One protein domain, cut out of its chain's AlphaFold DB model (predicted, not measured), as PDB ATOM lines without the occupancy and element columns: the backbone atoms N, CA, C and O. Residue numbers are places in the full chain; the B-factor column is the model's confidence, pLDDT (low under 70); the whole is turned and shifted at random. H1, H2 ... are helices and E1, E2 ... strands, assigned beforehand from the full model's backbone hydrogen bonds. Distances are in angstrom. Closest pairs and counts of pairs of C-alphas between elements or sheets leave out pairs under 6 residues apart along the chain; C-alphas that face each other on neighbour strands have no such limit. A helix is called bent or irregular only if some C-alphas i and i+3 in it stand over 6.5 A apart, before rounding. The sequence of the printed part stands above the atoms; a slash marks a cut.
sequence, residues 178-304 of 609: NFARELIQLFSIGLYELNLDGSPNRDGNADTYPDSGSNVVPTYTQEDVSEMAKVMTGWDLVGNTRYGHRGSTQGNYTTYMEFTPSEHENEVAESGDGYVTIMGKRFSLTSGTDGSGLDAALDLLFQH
ATOM      1  N   ASN A 178     178.469 120.136 169.870       96.81
ATOM      2  CA  ASN A 178     178.908 120.206 171.262       96.81
ATOM      3  C   ASN A 178     179.645 121.523 171.558       96.81
ATOM      4  O   ASN A 178     179.134 122.361 172.297       96.81
ATOM      5  N   PHE A 179     180.773 121.794 170.890       98.00
ATOM      6  CA  PHE A 179     181.477 123.069 171.068       98.00
ATOM      7  C   PHE A 179     180.620 124.288 170.709       98.00
ATOM      8  O   PHE A 179     180.668 125.286 171.421       98.00
ATOM      9  N   ALA A 180     179.814 124.217 169.647       97.88
ATOM     10  CA  ALA A 180     178.936 125.316 169.246       97.88
ATOM     11  C   ALA A 180     177.946 125.689 170.361       97.88
ATOM     12  O   ALA A 180     177.788 126.867 170.691       97.88
ATOM     13  N   ARG A 181     177.329 124.680 170.982       98.06
ATOM     14  CA  ARG A 181     176.395 124.839 172.094       98.06
ATOM     15  C   ARG A 181     177.079 125.436 173.311       98.06
ATOM     16  O   ARG A 181     176.566 126.408 173.853       98.06
ATOM     17  N   GLU A 182     178.230 124.905 173.715       97.56
ATOM     18  CA  GLU A 182     178.904 125.386 174.926       97.56
ATOM     19  C   GLU A 182     179.558 126.757 174.731       97.56
ATOM     20  O   GLU A 182     179.543 127.584 175.645       97.56
ATOM     21  N   LEU A 183     180.048 127.059 173.525       97.75
ATOM     22  CA  LEU A 183     180.554 128.381 173.167       97.75
ATOM     23  C   LEU A 183     179.464 129.451 173.309       97.75
ATOM     24  O   LEU A 183     179.727 130.523 173.857       97.75
ATOM     25  N   ILE A 184     178.247 129.156 172.843       97.69
ATOM     26  CA  ILE A 184     177.080 130.027 173.008       97.69
ATOM     27  C   ILE A 184     176.659 130.067 174.488       97.69
ATOM     28  O   ILE A 184     176.675 131.125 175.118       97.69
ATOM     29  N   GLN A 185     176.320 128.915 175.060       96.50
ATOM     30  CA  GLN A 185     175.616 128.804 176.333       96.50
ATOM     31  C   GLN A 185     176.519 129.024 177.551       96.50
ATOM     32  O   GLN A 185     176.169 129.799 178.435       96.50
ATOM     33  N   LEU A 186     177.653 128.329 177.641       96.00
ATOM     34  CA  LEU A 186     178.470 128.289 178.860       96.00
ATOM     35  C   LEU A 186     179.623 129.283 178.847       96.00
ATOM     36  O   LEU A 186     180.053 129.726 179.910       96.00
ATOM     37  N   PHE A 187     180.135 129.627 177.669       96.56
ATOM     38  CA  PHE A 187     181.315 130.480 177.558       96.56
ATOM     39  C   PHE A 187     180.977 131.926 177.226       96.56
ATOM     40  O   PHE A 187     181.776 132.793 177.551       96.56
ATOM     41  N   SER A 188     179.814 132.212 176.632       96.00
ATOM     42  CA  SER A 188     179.512 133.565 176.148       96.00
ATOM     43  C   SER A 188     178.248 134.168 176.753       96.00
ATOM     44  O   SER A 188     178.344 135.111 177.534       96.00
ATOM     45  N   ILE A 189     177.062 133.696 176.356       95.38
ATOM     46  CA  ILE A 189     175.824 134.478 176.506       95.38
ATOM     47  C   ILE A 189     174.786 133.862 177.443       95.38
ATOM     48  O   ILE A 189     173.819 134.542 177.772       95.38
ATOM     49  N   GLY A 190     174.970 132.633 177.930       95.06
ATOM     50  CA  GLY A 190     173.994 132.001 178.820       95.06
ATOM     51  C   GLY A 190     172.724 131.547 178.097       95.06
ATOM     52  O   GLY A 190     172.629 131.616 176.873       95.06
ATOM     53  N   LEU A 191     171.746 131.070 178.873       94.62
ATOM     54  CA  LEU A 191     170.456 130.556 178.383       94.62
ATOM     55  C   LEU A 191     169.400 131.641 178.136       94.62
ATOM     56  O   LEU A 191     168.496 131.439 177.329       94.62
ATOM     57  N   TYR A 192     169.479 132.753 178.865       95.25
ATOM     58  CA  TYR A 192     168.457 133.798 178.877       95.25
ATOM     59  C   TYR A 192     169.091 135.169 178.734       95.25
ATOM     60  O   TYR A 192     170.213 135.381 179.194       95.25
ATOM     61  N   GLU A 193     168.383 136.094 178.093       94.50
ATOM     62  CA  GLU A 193     168.818 137.477 177.958       94.50
ATOM     63  C   GLU A 193     169.026 138.101 179.342       94.50
ATOM     64  O   GLU A 193     168.265 137.842 180.279       94.50
ATOM     65  N   LEU A 194     170.083 138.900 179.476       94.81
ATOM     66  CA  LEU A 194     170.495 139.513 180.731       94.81
ATOM     67  C   LEU A 194     170.472 141.032 180.609       94.81
ATOM     68  O   LEU A 194     170.941 141.597 179.620       94.81
ATOM     69  N   ASN A 195     170.008 141.676 181.672       94.06
ATOM     70  CA  ASN A 195     170.257 143.085 181.917       94.06
ATOM     71  C   ASN A 195     171.721 143.298 182.311       94.06
ATOM     72  O   ASN A 195     172.434 142.363 182.692       94.06
ATOM     73  N   LEU A 196     172.172 144.549 182.268       94.12
ATOM     74  CA  LEU A 196     173.546 144.914 182.615       94.12
ATOM     75  C   LEU A 196     173.933 144.499 184.047       94.12
ATOM     76  O   LEU A 196     175.096 144.207 184.312       94.12
ATOM     77  N   ASP A 197     172.959 144.426 184.956       93.12
ATOM     78  CA  ASP A 197     173.125 143.990 186.345       93.12
ATOM     79  C   ASP A 197     173.148 142.459 186.535       93.12
ATOM     80  O   ASP A 197     173.274 141.973 187.658       93.12
ATOM     81  N   GLY A 198     173.036 141.693 185.446       92.31
ATOM     82  CA  GLY A 198     173.014 140.231 185.451       92.31
ATOM     83  C   GLY A 198     171.668 139.609 185.826       92.31
ATOM     84  O   GLY A 198     171.574 138.381 185.866       92.31
ATOM     85  N   SER A 199     170.628 140.407 186.085       91.75
ATOM     86  CA  SER A 199     169.261 139.895 186.217       91.75
ATOM     87  C   SER A 199     168.682 139.515 184.843       91.75
ATOM     88  O   SER A 199     169.136 140.039 183.824       91.75
ATOM     89  N   PRO A 200     167.689 138.606 184.764       91.62
ATOM     90  CA  PRO A 200     167.038 138.299 183.494       91.62
ATOM     91  C   PRO A 200     166.367 139.536 182.884       91.62
ATOM     92  O   PRO A 200     165.602 140.206 183.583       91.62
ATOM     93  N   ASN A 201     166.607 139.771 181.591       90.19
ATOM     94  CA  ASN A 201     165.909 140.766 180.776       90.19
ATOM     95  C   ASN A 201     164.497 140.260 180.446       90.19
ATOM     96  O   ASN A 201     164.317 139.170 179.894       90.19
ATOM     97  N   ARG A 202     163.495 141.038 180.839       87.75
ATOM     98  CA  ARG A 202     162.062 140.745 180.763       87.75
ATOM     99  C   ARG A 202     161.257 141.835 180.057       87.75
ATOM    100  O   ARG A 202     160.128 141.544 179.655       87.75
ATOM    101  N   ASP A 203     161.787 143.048 179.904       84.12
ATOM    102  CA  ASP A 203     161.149 144.151 179.170       84.12
ATOM    103  C   ASP A 203     161.752 144.407 177.777       84.12
ATOM    104  O   ASP A 203     161.198 145.188 176.998       84.12
ATOM    105  N   GLY A 204     162.824 143.693 177.422       81.19
ATOM    106  CA  GLY A 204     163.478 143.798 176.119       81.19
ATOM    107  C   GLY A 204     164.486 144.944 176.033       81.19
ATOM    108  O   GLY A 204     164.943 145.258 174.931       81.19
ATOM    109  N   ASN A 205     164.855 145.559 177.158       82.31
ATOM    110  CA  ASN A 205     165.872 146.595 177.227       82.31
ATOM    111  C   ASN A 205     166.921 146.265 178.304       82.31
ATOM    112  O   ASN A 205     166.732 146.497 179.490       82.31
ATOM    113  N   ALA A 206     168.094 145.805 177.861       80.81
ATOM    114  CA  ALA A 206     169.177 145.381 178.751       80.81
ATOM    115  C   ALA A 206     169.724 146.494 179.677       80.81
ATOM    116  O   ALA A 206     170.412 146.196 180.659       80.81
ATOM    117  N   ASP A 207     169.432 147.764 179.378       80.62
ATOM    118  CA  ASP A 207     169.860 148.917 180.172       80.62
ATOM    119  C   ASP A 207     168.840 149.320 181.260       80.62
ATOM    120  O   ASP A 207     169.138 150.189 182.084       80.62
ATOM    121  N   THR A 208     167.644 148.717 181.304       77.62
ATOM    122  CA  THR A 208     166.635 148.985 182.344       77.62
ATOM    123  C   THR A 208     166.702 147.963 183.471       77.62
ATOM    124  O   THR A 208     166.242 146.836 183.351       77.62
ATOM    125  N   TYR A 209     167.253 148.378 184.616       69.31
ATOM    126  CA  TYR A 209     167.300 147.564 185.833       69.31
ATOM    127  C   TYR A 209     167.010 148.407 187.099       69.31
ATOM    128  O   TYR A 209     167.573 149.496 187.251       69.31
ATOM    129  N   PRO A 210     166.153 147.933 188.033       68.38
ATOM    130  CA  PRO A 210     165.347 146.713 187.940       68.38
ATOM    131  C   PRO A 210     164.293 146.805 186.825       68.38
ATOM    132  O   PRO A 210     163.664 147.842 186.624       68.38
ATOM    133  N   ASP A 211     164.132 145.697 186.114       75.88
ATOM    134  CA  ASP A 211     163.233 145.532 184.971       75.88
ATOM    135  C   ASP A 211     161.768 145.347 185.423       75.88
ATOM    136  O   ASP A 211     161.498 144.757 186.475       75.88
ATOM    137  N   SER A 212     160.816 145.869 184.642       79.19
ATOM    138  CA  SER A 212     159.370 145.841 184.932       79.19
ATOM    139  C   SER A 212     158.580 144.689 184.284       79.19
ATOM    140  O   SER A 212     157.395 144.511 184.584       79.19
ATOM    141  N   GLY A 213     159.200 143.912 183.396       82.12
ATOM    142  CA  GLY A 213     158.605 142.787 182.683       82.12
ATOM    143  C   GLY A 213     158.507 141.497 183.508       82.12
ATOM    144  O   GLY A 213     159.023 141.382 184.619       82.12
ATOM    145  N   SER A 214     157.836 140.481 182.949       81.38
ATOM    146  CA  SER A 214     157.542 139.216 183.651       81.38
ATOM    147  C   SER A 214     158.120 137.950 183.011       81.38
ATOM    148  O   SER A 214     158.200 136.925 183.686       81.38
ATOM    149  N   ASN A 215     158.510 137.983 181.733       85.88
ATOM    150  CA  ASN A 215     158.869 136.783 180.972       85.88
ATOM    151  C   ASN A 215     160.370 136.746 180.694       85.88
ATOM    152  O   ASN A 215     160.918 137.734 180.231       85.88
ATOM    153  N   VAL A 216     161.024 135.609 180.935       89.69
ATOM    154  CA  VAL A 216     162.425 135.414 180.531       89.69
ATOM    155  C   VAL A 216     162.505 135.087 179.041       89.69
ATOM    156  O   VAL A 216     161.709 134.291 178.537       89.69
ATOM    157  N   VAL A 217     163.463 135.694 178.343       89.94
ATOM    158  CA  VAL A 217     163.671 135.511 176.899       89.94
ATOM    159  C   VAL A 217     164.898 134.623 176.672       89.94
ATOM    160  O   VAL A 217     165.959 134.946 177.202       89.94
ATOM    161  N   PRO A 218     164.794 133.497 175.941       93.69
ATOM    162  CA  PRO A 218     165.958 132.698 175.564       93.69
ATOM    163  C   PRO A 218     166.906 133.470 174.639       93.69
ATOM    164  O   PRO A 218     166.452 134.164 173.737       93.69
ATOM    165  N   THR A 219     168.214 133.306 174.822       95.00
ATOM    166  CA  THR A 219     169.260 133.973 174.011       95.00
ATOM    167  C   THR A 219     169.460 133.372 172.627       95.00
ATOM    168  O   THR A 219     169.931 134.052 171.720       95.00
ATOM    169  N   TYR A 220     169.162 132.086 172.465       96.31
ATOM    170  CA  TYR A 220     169.382 131.351 171.225       96.31
ATOM    171  C   TYR A 220     168.385 130.199 171.091       96.31
ATOM    172  O   TYR A 220     167.716 129.786 172.042       96.31
ATOM    173  N   THR A 221     168.298 129.668 169.881       97.06
ATOM    174  CA  THR A 221     167.466 128.530 169.501       97.06
ATOM    175  C   THR A 221     168.331 127.332 169.119       97.06
ATOM    176  O   THR A 221     169.537 127.445 168.908       97.06
ATOM    177  N   GLN A 222     167.714 126.157 168.988       97.25
ATOM    178  CA  GLN A 222     168.419 124.986 168.462       97.25
ATOM    179  C   GLN A 222     168.972 125.229 167.048       97.25
ATOM    180  O   GLN A 222     170.044 124.722 166.735       97.25
ATOM    181  N   GLU A 223     168.287 126.031 166.227       96.94
ATOM    182  CA  GLU A 223     168.759 126.386 164.885       96.94
ATOM    183  C   GLU A 223     170.069 127.177 164.951       96.94
ATOM    184  O   GLU A 223     171.008 126.864 164.232       96.94
ATOM    185  N   ASP A 224     170.181 128.129 165.882       97.88
ATOM    186  CA  ASP A 224     171.414 128.905 166.066       97.88
ATOM    187  C   ASP A 224     172.604 128.012 166.443       97.88
ATOM    188  O   ASP A 224     173.732 128.269 166.021       97.88
ATOM    189  N   VAL A 225     172.360 126.944 167.213       97.88
ATOM    190  CA  VAL A 225     173.391 125.950 167.541       97.88
ATOM    191  C   VAL A 225     173.799 125.167 166.298       97.88
ATOM    192  O   VAL A 225     174.994 125.014 166.051       97.88
ATOM    193  N   SER A 226     172.833 124.691 165.512       96.12
ATOM    194  CA  SER A 226     173.111 123.950 164.280       96.12
ATOM    195  C   SER A 226     173.850 124.819 163.249       96.12
ATOM    196  O   SER A 226     174.798 124.351 162.625       96.12
ATOM    197  N   GLU A 227     173.495 126.099 163.117       96.19
ATOM    198  CA  GLU A 227     174.172 127.074 162.249       96.19
ATOM    199  C   GLU A 227     175.592 127.393 162.735       96.19
ATOM    200  O   GLU A 227     176.539 127.424 161.947       96.19
ATOM    201  N   MET A 228     175.779 127.557 164.047       97.50
ATOM    202  CA  MET A 228     177.104 127.720 164.647       97.50
ATOM    203  C   MET A 228     177.973 126.469 164.453       97.50
ATOM    204  O   MET A 228     179.168 126.587 164.193       97.50
ATOM    205  N   ALA A 229     177.397 125.266 164.525       97.38
ATOM    206  CA  ALA A 229     178.125 124.014 164.334       97.38
ATOM    207  C   ALA A 229     178.756 123.901 162.939       97.38
ATOM    208  O   ALA A 229     179.866 123.384 162.817       97.38
ATOM    209  N   LYS A 230     178.112 124.457 161.903       96.06
ATOM    210  CA  LYS A 230     178.666 124.527 160.538       96.06
ATOM    211  C   LYS A 230     179.989 125.292 160.507       96.06
ATOM    212  O   LYS A 230     180.956 124.817 159.916       96.06
ATOM    213  N   VAL A 231     180.068 126.414 161.225       96.75
ATOM    214  CA  VAL A 231     181.292 127.228 161.365       96.75
ATOM    215  C   VAL A 231     182.423 126.446 162.053       96.75
ATOM    216  O   VAL A 231     183.599 126.653 161.763       96.75
ATOM    217  N   MET A 232     182.078 125.505 162.938       96.81
ATOM    218  CA  MET A 232     183.047 124.702 163.696       96.81
ATOM    219  C   MET A 232     183.606 123.502 162.921       96.81
ATOM    220  O   MET A 232     184.440 122.771 163.455       96.81
ATOM    221  N   THR A 233     183.175 123.274 161.681       96.94
ATOM    222  CA  THR A 233     183.706 122.201 160.828       96.94
ATOM    223  C   THR A 233     185.055 122.577 160.210       96.94
ATOM    224  O   THR A 233     185.393 123.751 160.078       96.94
ATOM    225  N   GLY A 234     185.844 121.586 159.801       96.12
ATOM    226  CA  GLY A 234     187.120 121.800 159.111       96.12
ATOM    227  C   GLY A 234     188.337 122.009 160.020       96.12
ATOM    228  O   GLY A 234     189.436 122.151 159.499       96.12
ATOM    229  N   TRP A 235     188.202 122.014 161.346       97.56
ATOM    230  CA  TRP A 235     189.332 122.211 162.266       97.56
ATOM    231  C   TRP A 235     189.945 120.887 162.717       97.56
ATOM    232  O   TRP A 235     189.235 120.020 163.216       97.56
ATOM    233  N   ASP A 236     191.264 120.726 162.606       97.38
ATOM    234  CA  ASP A 236     191.973 119.532 163.081       97.38
ATOM    235  C   ASP A 236     193.348 119.866 163.682       97.38
ATOM    236  O   ASP A 236     193.902 120.946 163.490       97.38
ATOM    237  N   LEU A 237     193.918 118.935 164.443       95.12
ATOM    238  CA  LEU A 237     195.285 119.022 164.934       95.12
ATOM    239  C   LEU A 237     196.266 119.143 163.767       95.12
ATOM    240  O   LEU A 237     196.208 118.363 162.817       95.12
ATOM    241  N   VAL A 238     197.247 120.035 163.910       93.12
ATOM    242  CA  VAL A 238     198.359 120.131 162.958       93.12
ATOM    243  C   VAL A 238     199.099 118.800 162.889       93.12
ATOM    244  O   VAL A 238     199.506 118.254 163.920       93.12
ATOM    245  N   GLY A 239     199.312 118.295 161.673       88.62
ATOM    246  CA  GLY A 239     200.088 117.074 161.441       88.62
ATOM    247  C   GLY A 239     199.355 115.790 161.838       88.62
ATOM    248  O   GLY A 239     199.996 114.780 162.144       88.62
ATOM    249  N   ASN A 240     198.020 115.812 161.864       90.12
ATOM    250  CA  ASN A 240     197.230 114.600 162.041       90.12
ATOM    251  C   ASN A 240     197.431 113.637 160.852       90.12
ATOM    252  O   ASN A 240     197.496 114.062 159.700       90.12
ATOM    253  N   THR A 241     197.516 112.323 161.098       88.94
ATOM    254  CA  THR A 241     197.739 111.346 160.006       88.94
ATOM    255  C   THR A 241     196.515 111.169 159.110       88.94
ATOM    256  O   THR A 241     196.632 110.759 157.954       88.94
ATOM    257  N   ARG A 242     195.330 111.460 159.650       92.31
ATOM    258  CA  ARG A 242     194.048 111.441 158.950       92.31
ATOM    259  C   ARG A 242     193.101 112.420 159.627       92.31
ATOM    260  O   ARG A 242     193.006 112.403 160.852       92.31
ATOM    261  N   TYR A 243     192.327 113.149 158.826       94.69
ATOM    262  CA  TYR A 243     191.371 114.120 159.341       94.69
ATOM    263  C   TYR A 243     190.418 113.533 160.395       94.69
ATOM    264  O   TYR A 243     189.753 112.508 160.170       94.69
ATOM    265  N   GLY A 244     190.356 114.194 161.547       93.44
ATOM    266  CA  GLY A 244     189.523 113.829 162.687       93.44
ATOM    267  C   GLY A 244     189.966 112.565 163.416       93.44
ATOM    268  O   GLY A 244     189.215 112.002 164.214       93.44
ATOM    269  N   HIS A 245     191.181 112.074 163.160       91.44
ATOM    270  CA  HIS A 245     191.694 110.949 163.919       91.44
ATOM    271  C   HIS A 245     192.082 111.392 165.332       91.44
ATOM    272  O   HIS A 245     193.032 112.145 165.532       91.44
ATOM    273  N   ARG A 246     191.333 110.889 166.316       86.00
ATOM    274  CA  ARG A 246     191.620 111.051 167.740       86.00
ATOM    275  C   ARG A 246     192.507 109.913 168.222       86.00
ATOM    276  O   ARG A 246     192.150 108.742 168.093       86.00
ATOM    277  N   GLY A 247     193.659 110.254 168.782       82.75
ATOM    278  CA  GLY A 247     194.581 109.290 169.363       82.75
ATOM    279  C   GLY A 247     195.721 109.988 170.083       82.75
ATOM    280  O   GLY A 247     196.098 111.108 169.742       82.75
ATOM    281  N   SER A 248     196.285 109.318 171.081       78.50
ATOM    282  CA  SER A 248     197.377 109.871 171.881       78.50
ATOM    283  C   SER A 248     198.685 110.005 171.087       78.50
ATOM    284  O   SER A 248     199.575 110.742 171.482       78.50
ATOM    285  N   THR A 249     198.779 109.364 169.920       83.00
ATOM    286  CA  THR A 249     199.935 109.403 169.011       83.00
ATOM    287  C   THR A 249     199.729 110.311 167.797       83.00
ATOM    288  O   THR A 249     200.516 110.268 166.853       83.00
ATOM    289  N   GLN A 250     198.644 111.088 167.786       85.19
ATOM    290  CA  GLN A 250     198.198 111.866 166.631       85.19
ATOM    291  C   GLN A 250     198.393 113.358 166.859       85.19
ATOM    292  O   GLN A 250     198.105 113.828 167.956       85.19
ATOM    293  N   GLY A 251     198.826 114.082 165.826       86.75
ATOM    294  CA  GLY A 251     198.836 115.546 165.772       86.75
ATOM    295  C   GLY A 251     199.662 116.271 166.845       86.75
ATOM    296  O   GLY A 251     200.241 115.677 167.759       86.75
ATOM    297  N   ASN A 252     199.697 117.597 166.724       89.75
ATOM    298  CA  ASN A 252     200.378 118.505 167.641       89.75
ATOM    299  C   ASN A 252     199.379 119.202 168.582       89.75
ATOM    300  O   ASN A 252     198.410 119.810 168.135       89.75
ATOM    301  N   TYR A 253     199.636 119.118 169.888       91.94
ATOM    302  CA  TYR A 253     198.801 119.660 170.964       91.94
ATOM    303  C   TYR A 253     199.292 121.014 171.501       91.94
ATOM    304  O   TYR A 253     198.598 121.652 172.287       91.94
ATOM    305  N   THR A 254     200.475 121.460 171.079       92.50
ATOM    306  CA  THR A 254     201.142 122.689 171.555       92.50
ATOM    307  C   THR A 254     201.105 123.840 170.548       92.50
ATOM    308  O   THR A 254     201.849 124.809 170.664       92.50
ATOM    309  N   THR A 255     200.256 123.726 169.533       93.75
ATOM    310  CA  THR A 255     200.005 124.759 168.524       93.75
ATOM    311  C   THR A 255     198.513 124.829 168.250       93.75
ATOM    312  O   THR A 255     197.802 123.857 168.490       93.75
ATOM    313  N   TYR A 256     198.028 125.954 167.732       97.44
ATOM    314  CA  TYR A 256     196.644 126.044 167.275       97.44
ATOM    315  C   TYR A 256     196.356 125.019 166.170       97.44
ATOM    316  O   TYR A 256     197.235 124.698 165.368       97.44
ATOM    317  N   MET A 257     195.124 124.516 166.158       97.31
ATOM    318  CA  MET A 257     194.592 123.627 165.128       97.31
ATOM    319  C   MET A 257     194.643 124.285 163.742       97.31
ATOM    320  O   MET A 257     194.548 125.507 163.621       97.31
ATOM    321  N   GLU A 258     194.780 123.468 162.700       95.88
ATOM    322  CA  GLU A 258     194.744 123.901 161.305       95.88
ATOM    323  C   GLU A 258     193.354 123.743 160.695       95.88
ATOM    324  O   GLU A 258     192.586 122.844 161.047       95.88
ATOM    325  N   PHE A 259     193.040 124.638 159.762       97.38
ATOM    326  CA  PHE A 259     191.788 124.622 159.026       97.38
ATOM    327  C   PHE A 259     191.943 123.853 157.709       97.38
ATOM    328  O   PHE A 259     192.866 124.096 156.932       97.38
ATOM    329  N   THR A 260     191.012 122.941 157.451       95.88
ATOM    330  CA  THR A 260     190.954 122.046 156.296       95.88
ATOM    331  C   THR A 260     189.689 122.353 155.486       95.88
ATOM    332  O   THR A 260     188.624 121.792 155.764       95.88
ATOM    333  N   PRO A 261     189.777 123.197 154.438       94.31
ATOM    334  CA  PRO A 261     188.604 123.650 153.684       94.31
ATOM    335  C   PRO A 261     187.781 122.528 153.039       94.31
ATOM    336  O   PRO A 261     186.582 122.679 152.838       94.31
ATOM    337  N   SER A 262     188.396 121.388 152.704       92.88
ATOM    338  CA  SER A 262     187.683 120.254 152.098       92.88
ATOM    339  C   SER A 262     186.710 119.557 153.054       92.88
ATOM    340  O   SER A 262     185.780 118.895 152.584       92.88
ATOM    341  N   GLU A 263     186.927 119.702 154.360       94.19
ATOM    342  CA  GLU A 263     186.132 119.103 155.441       94.19
ATOM    343  C   GLU A 263     185.184 120.121 156.092       94.19
ATOM    344  O   GLU A 263     184.336 119.738 156.900       94.19
ATOM    345  N   HIS A 264     185.317 121.399 155.727       95.00
ATOM    346  CA  HIS A 264     184.436 122.472 156.159       95.00
ATOM    347  C   HIS A 264     183.105 122.435 155.407       95.00
ATOM    348  O   HIS A 264     183.042 122.045 154.234       95.00
ATOM    349  N   GLU A 265     182.044 122.829 156.102       91.12
ATOM    350  CA  GLU A 265     180.700 122.898 155.561       91.12
ATOM    351  C   GLU A 265     180.659 123.814 154.337       91.12
ATOM    352  O   GLU A 265     181.313 124.856 154.269       91.12
ATOM    353  N   ASN A 266     179.905 123.386 153.329       82.19
ATOM    354  CA  ASN A 266     179.729 124.139 152.107       82.19
ATOM    355  C   ASN A 266     178.258 124.121 151.710       82.19
ATOM    356  O   ASN A 266     177.843 123.373 150.824       82.19
ATOM    357  N   GLU A 267     177.512 125.040 152.318       76.38
ATOM    358  CA  GLU A 267     176.114 125.317 151.992       76.38
ATOM    359  C   GLU A 267     175.881 125.428 150.477       76.38
ATOM    360  O   GLU A 267     174.937 124.848 149.954       76.38
ATOM    361  N   VAL A 268     176.775 126.080 149.722       70.69
ATOM    362  CA  VAL A 268     176.613 126.252 148.264       70.69
ATOM    363  C   VAL A 268     176.623 124.910 147.523       70.69
ATOM    364  O   VAL A 268     175.894 124.732 146.546       70.69
ATOM    365  N   ALA A 269     177.438 123.952 147.972       64.75
ATOM    366  CA  ALA A 269     177.513 122.625 147.365       64.75
ATOM    367  C   ALA A 269     176.266 121.768 147.648       64.75
ATOM    368  O   ALA A 269     175.966 120.866 146.864       64.75
ATOM    369  N   GLU A 270     175.517 122.074 148.710       65.81
ATOM    370  CA  GLU A 270     174.286 121.375 149.097       65.81
ATOM    371  C   GLU A 270     172.998 122.096 148.649       65.81
ATOM    372  O   GLU A 270     171.902 121.765 149.093       65.81
ATOM    373  N   SER A 271     173.090 123.029 147.690       68.12
ATOM    374  CA  SER A 271     171.980 123.904 147.245       68.12
ATOM    375  C   SER A 271     171.522 124.946 148.277       68.12
ATOM    376  O   SER A 271     170.485 125.581 148.082       68.12
ATOM    377  N   GLY A 272     172.289 125.132 149.348       71.44
ATOM    378  CA  GLY A 272     172.195 126.257 150.269       71.44
ATOM    379  C   GLY A 272     172.770 127.543 149.672       71.44
ATOM    380  O   GLY A 272     173.146 127.621 148.499       71.44
ATOM    381  N   ASP A 273     172.814 128.597 150.481       83.94
ATOM    382  CA  ASP A 273     173.090 129.957 150.007       83.94
ATOM    383  C   ASP A 273     174.521 130.454 150.287       83.94
ATOM    384  O   ASP A 273     174.894 131.531 149.817       83.94
ATOM    385  N   GLY A 274     175.336 129.666 150.998       88.88
ATOM    386  CA  GLY A 274     176.712 130.016 151.373       88.88
ATOM    387  C   GLY A 274     176.833 130.876 152.635       88.88
ATOM    388  O   GLY A 274     177.934 131.326 152.964       88.88
ATOM    389  N   TYR A 275     175.728 131.129 153.332       93.19
ATOM    390  CA  TYR A 275     175.681 131.930 154.548       93.19
ATOM    391  C   TYR A 275     175.258 131.073 155.732       93.19
ATOM    392  O   TYR A 275     174.588 130.059 155.574       93.19
ATOM    393  N   VAL A 276     175.603 131.547 156.924       94.44
ATOM    394  CA  VAL A 276     174.981 131.097 158.168       94.44
ATOM    395  C   VAL A 276     174.216 132.246 158.803       94.44
ATOM    396  O   VAL A 276     174.592 133.416 158.652       94.44
ATOM    397  N   THR A 277     173.125 131.924 159.490       95.62
ATOM    398  CA  THR A 277     172.326 132.885 160.257       95.62
ATOM    399  C   THR A 277     172.301 132.475 161.716       95.62
ATOM    400  O   THR A 277     171.676 131.491 162.076       95.62
ATOM    401  N   ILE A 278     172.954 133.264 162.568       96.06
ATOM    402  CA  ILE A 278     173.077 132.986 163.999       96.06
ATOM    403  C   ILE A 278     172.521 134.191 164.756       96.06
ATOM    404  O   ILE A 278     172.927 135.326 164.505       96.06
ATOM    405  N   MET A 279     171.564 133.972 165.655       94.56
ATOM    406  CA  MET A 279     170.880 135.002 166.448       94.56
ATOM    407  C   MET A 279     170.375 136.167 165.576       94.56
ATOM    408  O   MET A 279     170.557 137.349 165.875       94.56
ATOM    409  N   GLY A 280     169.799 135.829 164.415       92.94
ATOM    410  CA  GLY A 280     169.275 136.792 163.441       92.94
ATOM    411  C   GLY A 280     170.330 137.604 162.674       92.94
ATOM    412  O   GLY A 280     169.970 138.480 161.884       92.94
ATOM    413  N   LYS A 281     171.628 137.338 162.866       95.19
ATOM    414  CA  LYS A 281     172.720 137.951 162.100       95.19
ATOM    415  C   LYS A 281     173.238 136.967 161.063       95.19
ATOM    416  O   LYS A 281     173.606 135.841 161.381       95.19
ATOM    417  N   ARG A 282     173.288 137.421 159.814       95.25
ATOM    418  CA  ARG A 282     173.682 136.610 158.665       95.25
ATOM    419  C   ARG A 282     175.047 137.034 158.136       95.25
ATOM    420  O   ARG A 282     175.255 138.219 157.879       95.25
ATOM    421  N   PHE A 283     175.948 136.078 157.936       95.12
ATOM    422  CA  PHE A 283     177.285 136.312 157.383       95.12
ATOM    423  C   PHE A 283     177.746 135.128 156.526       95.12
ATOM    424  O   PHE A 283     177.164 134.048 156.580       95.12
ATOM    425  N   SER A 284     178.749 135.354 155.671       94.44
ATOM    426  CA  SER A 284     179.300 134.292 154.818       94.44
ATOM    427  C   SER A 284     179.981 133.231 155.680       94.44
ATOM    428  O   SER A 284     180.856 133.573 156.482       94.44
ATOM    429  N   LEU A 285     179.641 131.958 155.458       93.12
ATOM    430  CA  LEU A 285     180.280 130.824 156.132       93.12
ATOM    431  C   LEU A 285     181.790 130.775 155.847       93.12
ATOM    432  O   LEU A 285     182.569 130.378 156.695       93.12
ATOM    433  N   THR A 286     182.218 131.291 154.695       91.62
ATOM    434  CA  THR A 286     183.632 131.351 154.289       91.62
ATOM    435  C   THR A 286     184.280 132.717 154.535       91.62
ATOM    436  O   THR A 286     185.234 133.103 153.861       91.62
ATOM    437  N   SER A 287     183.736 133.510 155.463       89.50
ATOM    438  CA  SER A 287     184.319 134.807 155.828       89.50
ATOM    439  C   SER A 287     185.636 134.664 156.606       89.50
ATOM    440  O   SER A 287     185.991 133.591 157.092       89.50
ATOM    441  N   GLY A 288     186.370 135.772 156.731       88.00
ATOM    442  CA  GLY A 288     187.672 135.797 157.399       88.00
ATOM    443  C   GLY A 288     188.830 135.400 156.483       88.00
ATOM    444  O   GLY A 288     188.651 135.046 155.320       88.00
ATOM    445  N   THR A 289     190.050 135.515 157.002       87.62
ATOM    446  CA  THR A 289     191.276 135.251 156.231       87.62
ATOM    447  C   THR A 289     191.575 133.765 156.072       87.62
ATOM    448  O   THR A 289     192.215 133.383 155.098       87.62
ATOM    449  N   ASP A 290     191.133 132.940 157.023       90.00
ATOM    450  CA  ASP A 290     191.249 131.478 156.959       90.00
ATOM    451  C   ASP A 290     190.114 130.830 156.143       90.00
ATOM    452  O   ASP A 290     190.226 129.671 155.758       90.00
ATOM    453  N   GLY A 291     189.058 131.589 155.821       91.81
ATOM    454  CA  GLY A 291     187.902 131.110 155.067       91.81
ATOM    455  C   GLY A 291     186.972 130.196 155.866       91.81
ATOM    456  O   GLY A 291     186.195 129.470 155.251       91.81
ATOM    457  N   SER A 292     187.060 130.210 157.200       93.88
ATOM    458  CA  SER A 292     186.271 129.352 158.099       93.88
ATOM    459  C   SER A 292     184.998 130.001 158.647       93.88
ATOM    460  O   SER A 292     184.183 129.330 159.271       93.88
ATOM    461  N   GLY A 293     184.876 131.330 158.544       95.50
ATOM    462  CA  GLY A 293     183.814 132.095 159.198       95.50
ATOM    463  C   GLY A 293     183.913 132.167 160.728       95.50
ATOM    464  O   GLY A 293     183.105 132.865 161.347       95.50
ATOM    465  N   LEU A 294     184.907 131.515 161.351       97.12
ATOM    466  CA  LEU A 294     185.039 131.424 162.807       97.12
ATOM    467  C   LEU A 294     185.151 132.800 163.461       97.12
ATOM    468  O   LEU A 294     184.456 133.078 164.434       97.12
ATOM    469  N   ASP A 295     185.984 133.691 162.922       97.56
ATOM    470  CA  ASP A 295     186.151 135.009 163.533       97.56
ATOM    471  C   ASP A 295     184.891 135.871 163.452       97.56
ATOM    472  O   ASP A 295     184.608 136.587 164.410       97.56
ATOM    473  N   ALA A 296     184.096 135.749 162.384       97.38
ATOM    474  CA  ALA A 296     182.819 136.448 162.268       97.38
ATOM    475  C   ALA A 296     181.790 135.921 163.285       97.38
ATOM    476  O   ALA A 296     181.084 136.711 163.914       97.38
ATOM    477  N   ALA A 297     181.745 134.603 163.500       97.50
ATOM    478  CA  ALA A 297     180.896 133.991 164.520       97.50
ATOM    479  C   ALA A 297     181.304 134.409 165.944       97.50
ATOM    480  O   ALA A 297     180.457 134.729 166.780       97.50
ATOM    481  N   LEU A 298     182.610 134.459 166.218       98.19
ATOM    482  CA  LEU A 298     183.142 134.911 167.502       98.19
ATOM    483  C   LEU A 298     182.940 136.415 167.725       98.19
ATOM    484  O   LEU A 298     182.685 136.824 168.855       98.19
ATOM    485  N   ASP A 299     183.022 137.241 166.679       98.06
ATOM    486  CA  ASP A 299     182.712 138.673 166.754       98.06
ATOM    487  C   ASP A 299     181.236 138.894 167.085       98.06
ATOM    488  O   ASP A 299     180.910 139.711 167.944       98.06
ATOM    489  N   LEU A 300     180.347 138.125 166.459       97.25
ATOM    490  CA  LEU A 300     178.917 138.146 166.745       97.25
ATOM    491  C   LEU A 300     178.639 137.819 168.216       97.25
ATOM    492  O   LEU A 300     177.946 138.586 168.885       97.25
ATOM    493  N   LEU A 301     179.212 136.727 168.734       97.50
ATOM    494  CA  LEU A 301     179.074 136.358 170.145       97.50
ATOM    495  C   LEU A 301     179.646 137.430 171.061       97.50
ATOM    496  O   LEU A 301     178.978 137.862 171.994       97.50
ATOM    497  N   PHE A 302     180.866 137.891 170.782       98.44
ATOM    498  CA  PHE A 302     181.525 138.897 171.596       98.44
ATOM    499  C   PHE A 302     180.702 140.180 171.692       98.44
ATOM    500  O   PHE A 302     180.628 140.752 172.776       98.44
ATOM    501  N   GLN A 303     180.053 140.606 170.606       97.62
ATOM    502  CA  GLN A 303     179.220 141.810 170.588       97.62
ATOM    503  C   GLN A 303     177.836 141.628 171.219       97.62
ATOM    504  O   GLN A 303     177.110 142.609 171.378       97.62
ATOM    505  N   HIS A 304     177.460 140.411 171.613       96.75
ATOM    506  CA  HIS A 304     176.191 140.182 172.284       96.75
ATOM    507  C   HIS A 304     176.172 140.864 173.673       96.75
ATOM    508  O   HIS A 304     177.129 140.703 174.447       96.75
TER     509      HIS A 304
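This is residues 178 to 304 of the 609 residues of the protein "DUF1800 domain-containing protein" of Thiothrix fructosivorans (UniProt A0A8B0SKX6). There is little regular structure: a small core of hairpin E1-E2 and helices H1, H2 and H4 lies between two long loop stretches, residues 190 to 221 and 232 to 266, which reach opposite ends. Four helices and two antiparallel strands, mostly helix, hold 43 of 127 printed residues, in order H1 H2 H3 E1 E2 H4. The whole is loose, radius of gyration of the C-alphas 17.7 A, spanning 57 by 36 by 23 A.

E1 is residues 275 to 278, 9.9 A; E2, 281 to 284, 10.5 A. H1, 178 to 189, 15.5 A, begins at C-alpha 178 (178.908, 120.206, 171.262) and is irregular: C-alphas 186 and 189 are 7.1 A apart. H2 is 222 to 231, 14.9 A; H3, 267 to 270. H4, 294 to 302, 12.1 A, ends at C-alpha 302 (181.525, 138.897, 171.596).

In hairpin E1-E2, N 276 and O 283 are 3.0 A apart, within hydrogen-bond range. The closest C-alphas of H2 and E1, Asp 224 and Ile 278, are 4.9 A apart. H1 touches H2, closest C-alphas Ala 180 and Ala 229, 5.1 A. H1 touches H4 with residues 184 to 189 alone, closest C-alphas Ser 188 and Leu 301, 6.6 A. H3 touches no helix. Every O i to N i+4 pair is within range in H4, 5 of 8 in H1, 5 of 6 in H2; H3 is too short.

The farthest C-alphas, Ser 212 and Thr 241, are 57.3 A apart. The printed part has no cut; links H1 to H2 and H2 to H3 are long. Residues 209 to 210 and 269 to 271 have pLDDT under 70.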